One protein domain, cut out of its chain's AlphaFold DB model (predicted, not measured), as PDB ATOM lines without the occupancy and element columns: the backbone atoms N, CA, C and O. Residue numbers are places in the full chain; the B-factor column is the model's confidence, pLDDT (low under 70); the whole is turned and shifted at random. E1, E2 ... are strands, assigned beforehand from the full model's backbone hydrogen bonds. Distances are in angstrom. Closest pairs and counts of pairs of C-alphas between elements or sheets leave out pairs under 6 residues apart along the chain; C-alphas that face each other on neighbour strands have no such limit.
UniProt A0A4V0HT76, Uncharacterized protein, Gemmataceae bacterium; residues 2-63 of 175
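AT A GLANCE: This is residues 2 to 63 of the 175 residues of an uncharacterized protein of Gemmataceae bacterium (UniProt A0A4V0HT76). Little regular structure is here: loops surround one tiny hairpin, E1 and E2, with the looping residues 2 to 21 to one side of it, another loop beyond it around Asp 41, and a tail running to Arg 63. The 62 printed residues hold no named helix and two named strands, E1 then E2, an antiparallel sheet; the class is all strand, with only 6 residues in named elements. The whole is compact, radius of gyration of the C-alphas 11.1 A, spanning 33 by 28 by 18 A.

IN THESE COORDINATES: Start at Ser 2; after residues 2 to 21, find C-alpha 22 at (30.918, -16.613, -22.432), where E1, residues 22 to 24, begins its 7.2 A. E2, residues 31 to 33, covers 7.1 A and ends at C-alpha 33, (31.379, -13.200, -24.417).

HOW THE PARTS SIT: Look across the hairpin of E1 and E2, antiparallel at 150 degrees: N 23 and O 32 are within hydrogen-bond range at 2.9 A. C-alphas 22 and 33 face each other at 4.0 A.

THE WHOLE: The farthest C-alphas, Asp 41 and Arg 63, are 34.4 A apart. The printed part has no cut, and the link from E1 to E2 is short. Check the B-factor column at residues 52 to 63: the model's pLDDT is under 70 there.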
ATOM      1  N   SER A   2      19.715 -22.951 -18.747       82.12
ATOM      2  CA  SER A   2      19.781 -22.351 -20.089       82.12
ATOM      3  C   SER A   2      21.164 -22.589 -20.698       82.12
ATOM      4  O   SER A   2      22.154 -22.257 -20.060       82.12
ATOM      5  N   GLN A   3      21.240 -23.146 -21.909       91.88
ATOM      6  CA  GLN A   3      22.509 -23.401 -22.607       91.88
ATOM      7  C   GLN A   3      23.055 -22.120 -23.269       91.88
ATOM      8  O   GLN A   3      22.284 -21.388 -23.906       91.88
ATOM      9  N   LEU A   4      24.362 -21.855 -23.111       94.56
ATOM     10  CA  LEU A   4      25.080 -20.722 -23.728       94.56
ATOM     11  C   LEU A   4      25.527 -21.033 -25.156       94.56
ATOM     12  O   LEU A   4      25.357 -20.197 -26.046       94.56
ATOM     13  N   VAL A   5      26.071 -22.236 -25.374       95.62
ATOM     14  CA  VAL A   5      26.575 -22.655 -26.687       95.62
ATOM     15  C   VAL A   5      25.471 -22.568 -27.728       95.62
ATOM     16  O   VAL A   5      24.356 -23.054 -27.542       95.62
ATOM     17  N   GLY A   6      25.803 -21.943 -28.849       92.75
ATOM     18  CA  GLY A   6      24.917 -21.781 -29.986       92.75
ATOM     19  C   GLY A   6      24.068 -20.514 -29.963       92.75
ATOM     20  O   GLY A   6      23.462 -20.228 -30.995       92.75
ATOM     21  N   ARG A   7      24.047 -19.749 -28.861       93.75
ATOM     22  CA  ARG A   7      23.439 -18.407 -28.811       93.75
ATOM     23  C   ARG A   7      24.397 -17.353 -29.366       93.75
ATOM     24  O   ARG A   7      25.602 -17.567 -29.382       93.75
ATOM     25  N   ASN A   8      23.867 -16.202 -29.765       94.88
ATOM     26  CA  ASN A   8      24.677 -15.070 -30.213       94.88
ATOM     27  C   ASN A   8      24.953 -14.107 -29.054       94.88
ATOM     28  O   ASN A   8      24.056 -13.816 -28.258       94.88
ATOM     29  N   CYS A   9      26.180 -13.601 -28.970       93.94
ATOM     30  CA  CYS A   9      26.548 -12.548 -28.036       93.94
ATOM     31  C   CYS A   9      25.780 -11.267 -28.376       93.94
ATOM     32  O   CYS A   9      25.867 -10.759 -29.488       93.94
ATOM     33  N   VAL A  10      25.069 -10.693 -27.403       91.88
ATOM     34  CA  VAL A  10      24.246  -9.484 -27.625       91.88
ATOM     35  C   VAL A  10      25.045  -8.206 -27.917       91.88
ATOM     36  O   VAL A  10      24.453  -7.189 -28.262       91.88
ATOM     37  N   ARG A  11      26.374  -8.240 -27.758       89.88
ATOM     38  CA  ARG A  11      27.282  -7.115 -28.028       89.88
ATOM     39  C   ARG A  11      27.877  -7.180 -29.433       89.88
ATOM     40  O   ARG A  11      27.732  -6.221 -30.177       89.88
ATOM     41  N   CYS A  12      28.542  -8.283 -29.792       92.19
ATOM     42  CA  CYS A  12      29.202  -8.414 -31.098       92.19
ATOM     43  C   CYS A  12      28.340  -9.101 -32.168       92.19
ATOM     44  O   CYS A  12      28.652  -9.003 -33.347       92.19
ATOM     45  N   GLY A  13      27.263  -9.792 -31.784       91.38
ATOM     46  CA  GLY A  13      26.416 -10.565 -32.698       91.38
ATOM     47  C   GLY A  13      26.951 -11.961 -33.036       91.38
ATOM     48  O   GLY A  13      26.181 -12.791 -33.518       91.38
ATOM     49  N   ASP A  14      28.218 -12.258 -32.733       93.88
ATOM     50  CA  ASP A  14      28.829 -13.554 -33.043       93.88
ATOM     51  C   ASP A  14      28.265 -14.696 -32.196       93.88
ATOM     52  O   ASP A  14      27.846 -14.520 -31.046       93.88
ATOM     53  N   ARG A  15      28.305 -15.902 -32.766       95.81
ATOM     54  CA  ARG A  15      27.844 -17.129 -32.117       95.81
ATOM     55  C   ARG A  15      28.835 -17.595 -31.051       95.81
ATOM     56  O   ARG A  15      30.013 -17.784 -31.332       95.81
ATOM     57  N   ILE A  16      28.326 -17.876 -29.858       96.06
ATOM     58  CA  ILE A  16      29.072 -18.464 -28.748       96.06
ATOM     59  C   ILE A  16      29.311 -19.944 -29.058       96.06
ATOM     60  O   ILE A  16      28.370 -20.742 -29.119       96.06
ATOM     61  N   THR A  17      30.569 -20.316 -29.266       96.56
ATOM     62  CA  THR A  17      30.987 -21.690 -29.595       96.56
ATOM     63  C   THR A  17      31.384 -22.509 -28.367       96.56
ATOM     64  O   THR A  17      31.440 -23.733 -28.452       96.56
ATOM     65  N   SER A  18      31.620 -21.855 -27.228       96.31
ATOM     66  CA  SER A  18      32.173 -22.441 -26.004       96.31
ATOM     67  C   SER A  18      31.546 -21.793 -24.767       96.31
ATOM     68  O   SER A  18      31.333 -20.583 -24.741       96.31
ATOM     69  N   GLU A  19      31.250 -22.584 -23.730       95.88
ATOM     70  CA  GLU A  19      30.774 -22.055 -22.436       95.88
ATOM     71  C   GLU A  19      31.896 -21.423 -21.603       95.88
ATOM     72  O   GLU A  19      31.606 -20.733 -20.635       95.88
ATOM     73  N   LEU A  20      33.163 -21.654 -21.965       96.50
ATOM     74  CA  LEU A  20      34.317 -21.113 -21.241       96.50
ATOM     75  C   LEU A  20      34.611 -19.653 -21.595       96.50
ATOM     76  O   LEU A  20      35.262 -18.973 -20.813       96.50
ATOM     77  N   ASP A  21      34.137 -19.189 -22.753       95.62
ATOM     78  CA  ASP A  21      34.436 -17.855 -23.288       95.62
ATOM     79  C   ASP A  21      33.238 -16.901 -23.180       95.62
ATOM     80  O   ASP A  21      33.240 -15.799 -23.743       95.62
ATOM     81  N   ALA A  22      32.167 -17.342 -22.520       96.75
ATOM     82  CA  ALA A  22      30.918 -16.613 -22.432       96.75
ATOM     83  C   ALA A  22      30.177 -16.879 -21.125       96.75
ATOM     84  O   ALA A  22      30.293 -17.923 -20.491       96.75
ATOM     85  N   ARG A  23      29.313 -15.933 -20.767       96.06
ATOM     86  CA  ARG A  23      28.456 -16.018 -19.586       96.06
ATOM     87  C   ARG A  23      27.119 -15.342 -19.829       96.06
ATOM     88  O   ARG A  23      26.969 -14.502 -20.716       96.06
ATOM     89  N   PHE A  24      26.141 -15.661 -18.990       95.44
ATOM     90  CA  PHE A  24      24.959 -14.818 -18.863       95.44
ATOM     91  C   PHE A  24      25.285 -13.629 -17.960       95.44
ATOM     92  O   PHE A  24      25.809 -13.797 -16.857       95.44
ATOM     93  N   CYS A  25      24.976 -12.419 -18.423       94.06
ATOM     94  CA  CYS A  25      25.061 -11.224 -17.596       94.06
ATOM     95  C   CYS A  25      24.191 -11.401 -16.343       94.06
ATOM     96  O   CYS A  25      23.026 -11.776 -16.448       94.06
ATOM     97  N   ARG A  26      24.739 -11.109 -15.160       92.25
ATOM     98  CA  ARG A  26      24.014 -11.282 -13.892       92.25
ATOM     99  C   ARG A  26      22.864 -10.287 -13.721       92.25
ATOM    100  O   ARG A  26      21.873 -10.649 -13.100       92.25
ATOM    101  N   ALA A  27      22.975  -9.086 -14.291       91.62
ATOM    102  CA  ALA A  27      21.927  -8.070 -14.215       91.62
ATOM    103  C   ALA A  27      20.759  -8.330 -15.177       91.62
ATOM    104  O   ALA A  27      19.606  -8.290 -14.759       91.62
ATOM    105  N   CYS A  28      21.029  -8.599 -16.460       91.44
ATOM    106  CA  CYS A  28      19.971  -8.711 -17.478       91.44
ATOM    107  C   CYS A  28      19.733 -10.132 -18.010       91.44
ATOM    108  O   CYS A  28      18.828 -10.342 -18.813       91.44
ATOM    109  N   GLY A  29      20.556 -11.110 -17.628       92.62
ATOM    110  CA  GLY A  29      20.451 -12.493 -18.100       92.62
ATOM    111  C   GLY A  29      20.844 -12.708 -19.567       92.62
ATOM    112  O   GLY A  29      20.668 -13.809 -20.082       92.62
ATOM    113  N   SER A  30      21.363 -11.694 -20.270       92.81
ATOM    114  CA  SER A  30      21.730 -11.814 -21.688       92.81
ATOM    115  C   SER A  30      23.065 -12.548 -21.888       92.81
ATOM    116  O   SER A  30      23.993 -12.319 -21.109       92.81
ATOM    117  N   PRO A  31      23.197 -13.398 -22.927       94.75
ATOM    118  CA  PRO A  31      24.447 -14.086 -23.238       94.75
ATOM    119  C   PRO A  31      25.473 -13.113 -23.833       94.75
ATOM    120  O   PRO A  31      25.186 -12.387 -24.790       94.75
ATOM    121  N   VAL A  32      26.679 -13.094 -23.277       95.12
ATOM    122  CA  VAL A  32      27.765 -12.200 -23.689       95.12
ATOM    123  C   VAL A  32      29.102 -12.934 -23.595       95.12
ATOM    124  O   VAL A  32      29.303 -13.707 -22.661       95.12
ATOM    125  N   HIS A  33      30.004 -12.719 -24.557       97.31
ATOM    126  CA  HIS A  33      31.379 -13.200 -24.417       97.31
ATOM    127  C   HIS A  33      32.060 -12.514 -23.231       97.31
ATOM    128  O   HIS A  33      31.800 -11.337 -22.975       97.31
ATOM    129  N   ASP A  34      32.970 -13.197 -22.547       95.56
ATOM    130  CA  ASP A  34      33.689 -12.603 -21.417       95.56
ATOM    131  C   ASP A  34      34.481 -11.356 -21.833       95.56
ATOM    132  O   ASP A  34      34.479 -10.357 -21.116       95.56
ATOM    133  N   TRP A  35      35.053 -11.365 -23.040       94.50
ATOM    134  CA  TRP A  35      35.751 -10.214 -23.623       94.50
ATOM    135  C   TRP A  35      34.811  -9.098 -24.114       94.50
ATOM    136  O   TRP A  35      35.219  -7.942 -24.188       94.50
ATOM    137  N   CYS A  36      33.542  -9.407 -24.405       93.44
ATOM    138  CA  CYS A  36      32.518  -8.413 -24.752       93.44
ATOM    139  C   CYS A  36      31.877  -7.761 -23.519       93.44
ATOM    140  O   CYS A  36      31.150  -6.772 -23.652       93.44
ATOM    141  N   ALA A  37      32.073  -8.334 -22.330       90.31
ATOM    142  CA  ALA A  37      31.461  -7.873 -21.093       90.31
ATOM    143  C   ALA A  37      32.211  -6.659 -20.524       90.31
ATOM    144  O   ALA A  37      32.827  -6.724 -19.463       90.31
ATOM    145  N   VAL A  38      32.143  -5.546 -21.247       84.44
ATOM    146  CA  VAL A  38      32.565  -4.226 -20.775       84.44
ATOM    147  C   VAL A  38      31.364  -3.472 -20.185       84.44
ATOM    148  O   VAL A  38      30.243  -3.648 -20.683       84.44
ATOM    149  N   PRO A  39      31.560  -2.633 -19.149       77.19
ATOM    150  CA  PRO A  39      30.531  -1.708 -18.675       77.19
ATOM    151  C   PRO A  39      30.056  -0.806 -19.823       77.19
ATOM    152  O   PRO A  39      30.817  -0.531 -20.752       77.19
ATOM    153  N   ALA A  40      28.790  -0.391 -19.812       74.75
ATOM    154  CA  ALA A  40      28.293   0.577 -20.793       74.75
ATOM    155  C   ALA A  40      28.485   2.020 -20.319       74.75
ATOM    156  O   ALA A  40      28.214   2.340 -19.164       74.75
ATOM    157  N   ASP A  41      28.811   2.899 -21.265       77.38
ATOM    158  CA  ASP A  41      29.060   4.328 -21.030       77.38
ATOM    159  C   ASP A  41      27.771   5.177 -21.060       77.38
ATOM    160  O   ASP A  41      27.825   6.403 -21.143       77.38
ATOM    161  N   GLY A  42      26.589   4.547 -21.019       76.12
ATOM    162  CA  GLY A  42      25.324   5.278 -20.877       76.12
ATOM    163  C   GLY A  42      24.062   4.558 -21.352       76.12
ATOM    164  O   GLY A  42      23.041   4.642 -20.675       76.12
ATOM    165  N   VAL A  43      24.092   3.834 -22.479       77.44
ATOM    166  CA  VAL A  43      22.881   3.217 -23.065       77.44
ATOM    167  C   VAL A  43      22.977   1.691 -23.047       77.44
ATOM    168  O   VAL A  43      23.742   1.100 -23.804       77.44
ATOM    169  N   GLY A  44      22.177   1.049 -22.191       84.62
ATOM    170  CA  GLY A  44      22.087  -0.410 -22.068       84.62
ATOM    171  C   GLY A  44      22.206  -0.907 -20.627       84.62
ATOM    172  O   GLY A  44      22.176  -0.130 -19.678       84.62
ATOM    173  N   CYS A  45      22.324  -2.224 -20.463       88.44
ATOM    174  CA  CYS A  45      22.596  -2.847 -19.168       88.44
ATOM    175  C   CYS A  45      23.937  -2.346 -18.604       88.44
ATOM    176  O   CYS A  45      24.954  -2.464 -19.282       88.44
ATOM    177  N   SER A  46      23.967  -1.845 -17.368       87.69
ATOM    178  CA  SER A  46      25.185  -1.311 -16.730       87.69
ATOM    179  C   SER A  46      26.343  -2.314 -16.684       87.69
ATOM    180  O   SER A  46      27.503  -1.922 -16.768       87.69
ATOM    181  N   ASP A  47      26.027  -3.607 -16.595       86.75
ATOM    182  CA  ASP A  47      27.012  -4.656 -16.323       86.75
ATOM    183  C   ASP A  47      27.652  -5.234 -17.587       86.75
ATOM    184  O   ASP A  47      28.813  -5.631 -17.577       86.75
ATOM    185  N   CYS A  48      26.884  -5.352 -18.671       86.06
ATOM    186  CA  CYS A  48      27.356  -5.970 -19.914       86.06
ATOM    187  C   CYS A  48      27.221  -5.066 -21.135       86.06
ATOM    188  O   CYS A  48      27.629  -5.468 -22.221       86.06
ATOM    189  N   GLY A  49      26.597  -3.896 -20.985       86.62
ATOM    190  CA  GLY A  49      26.283  -2.941 -22.043       86.62
ATOM    191  C   GLY A  49      25.419  -3.464 -23.179       86.62
ATOM    192  O   GLY A  49      25.472  -2.931 -24.283       86.62
ATOM    193  N   ALA A  50      24.618  -4.501 -22.926       84.06
ATOM    194  CA  ALA A  50      23.587  -4.922 -23.860       84.06
ATOM    195  C   ALA A  50      22.548  -3.799 -24.011       84.06
ATOM    196  O   ALA A  50      21.855  -3.457 -23.049       84.06
ATOM    197  N   GLY A  51      22.463  -3.208 -25.202       81.44
ATOM    198  CA  GLY A  51      21.426  -2.238 -25.540       81.44
ATOM    199  C   GLY A  51      20.051  -2.907 -25.594       81.44
ATOM    200  O   GLY A  51      19.923  -4.046 -26.041       81.44
ATOM    201  N   VAL A  52      19.009  -2.187 -25.169       67.06
ATOM    202  CA  VAL A  52      17.614  -2.681 -25.139       67.06
ATOM    203  C   VAL A  52      17.120  -3.100 -26.535       67.06
ATOM    204  O   VAL A  52      16.226  -3.935 -26.669       67.06
ATOM    205  N   GLU A  53      17.737  -2.566 -27.588       65.44
ATOM    206  CA  GLU A  53      17.406  -2.870 -28.981       65.44
ATOM    207  C   GLU A  53      17.942  -4.233 -29.448       65.44
ATOM    208  O   GLU A  53      17.266  -4.922 -30.214       65.44
ATOM    209  N   ALA A  54      19.078  -4.700 -28.915       57.50
ATOM    210  CA  ALA A  54      19.661  -5.995 -29.286       57.50
ATOM    211  C   ALA A  54      18.783  -7.184 -28.849       57.50
ATOM    212  O   ALA A  54      18.801  -8.247 -29.471       57.50
ATOM    213  N   SER A  55      17.948  -7.002 -27.818       54.72
ATOM    214  CA  SER A  55      16.984  -8.019 -27.385       54.72
ATOM    215  C   SER A  55      15.766  -8.151 -28.304       54.72
ATOM    216  O   SER A  55      15.114  -9.192 -28.263       54.72
ATOM    217  N   ARG A  56      15.466  -7.164 -29.163       56.53
ATOM    218  CA  ARG A  56      14.367  -7.274 -30.143       56.53
ATOM    219  C   ARG A  56      14.774  -7.993 -31.432       56.53
ATOM    220  O   ARG A  56      13.912  -8.582 -32.071       56.53
ATOM    221  N   GLY A  57      16.064  -8.025 -31.770       52.28
ATOM    222  CA  GLY A  57      16.575  -8.722 -32.960       52.28
ATOM    223  C   GLY A  57      16.747 -10.242 -32.818       52.28
ATOM    224  O   GLY A  57      17.047 -10.905 -33.803       52.28
ATOM    225  N   ASN A  58      16.568 -10.795 -31.612       52.25
ATOM    226  CA  ASN A  58      16.765 -12.223 -31.312       52.25
ATOM    227  C   ASN A  58      15.471 -12.981 -30.980       52.25
ATOM    228  O   ASN A  58      15.531 -14.164 -30.632       52.25
ATOM    229  N   ALA A  59      14.298 -12.350 -31.114       51.19
ATOM    230  CA  ALA A  59      13.130 -13.157 -31.446       51.19
ATOM    231  C   ALA A  59      13.517 -13.905 -32.731       51.19
ATOM    232  O   ALA A  59      14.042 -13.246 -33.632       51.19
ATOM    233  N   PRO A  60      13.376 -15.243 -32.815       53.62
ATOM    234  CA  PRO A  60      13.538 -15.909 -34.094       53.62
ATOM    235  C   PRO A  60      12.592 -15.162 -35.016       53.62
ATOM    236  O   PRO A  60      11.383 -15.229 -34.795       53.62
ATOM    237  N   ALA A  61      13.138 -14.364 -35.946       54.91
ATOM    238  CA  ALA A  61      12.346 -13.782 -37.010       54.91
ATOM    239  C   ALA A  61      11.484 -14.942 -37.475       54.91
ATOM    240  O   ALA A  61      12.055 -16.009 -37.746       54.91
ATOM    241  N   GLU A  62      10.156 -14.803 -37.376       49.12
ATOM    242  CA  GLU A  62       9.241 -15.784 -37.936       49.12
ATOM    243  C   GLU A  62       9.803 -16.042 -39.315       49.12
ATOM    244  O   GLU A  62       9.866 -15.125 -40.135       49.12
ATOM    245  N   ARG A  63      10.428 -17.213 -39.479       56.50
ATOM    246  CA  ARG A  63      11.138 -17.516 -40.705       56.50
ATOM    247  C   ARG A  63      10.008 -17.544 -41.695       56.50
ATOM    248  O   ARG A  63       9.223 -18.494 -41.655       56.50
TER     249      ARG A  63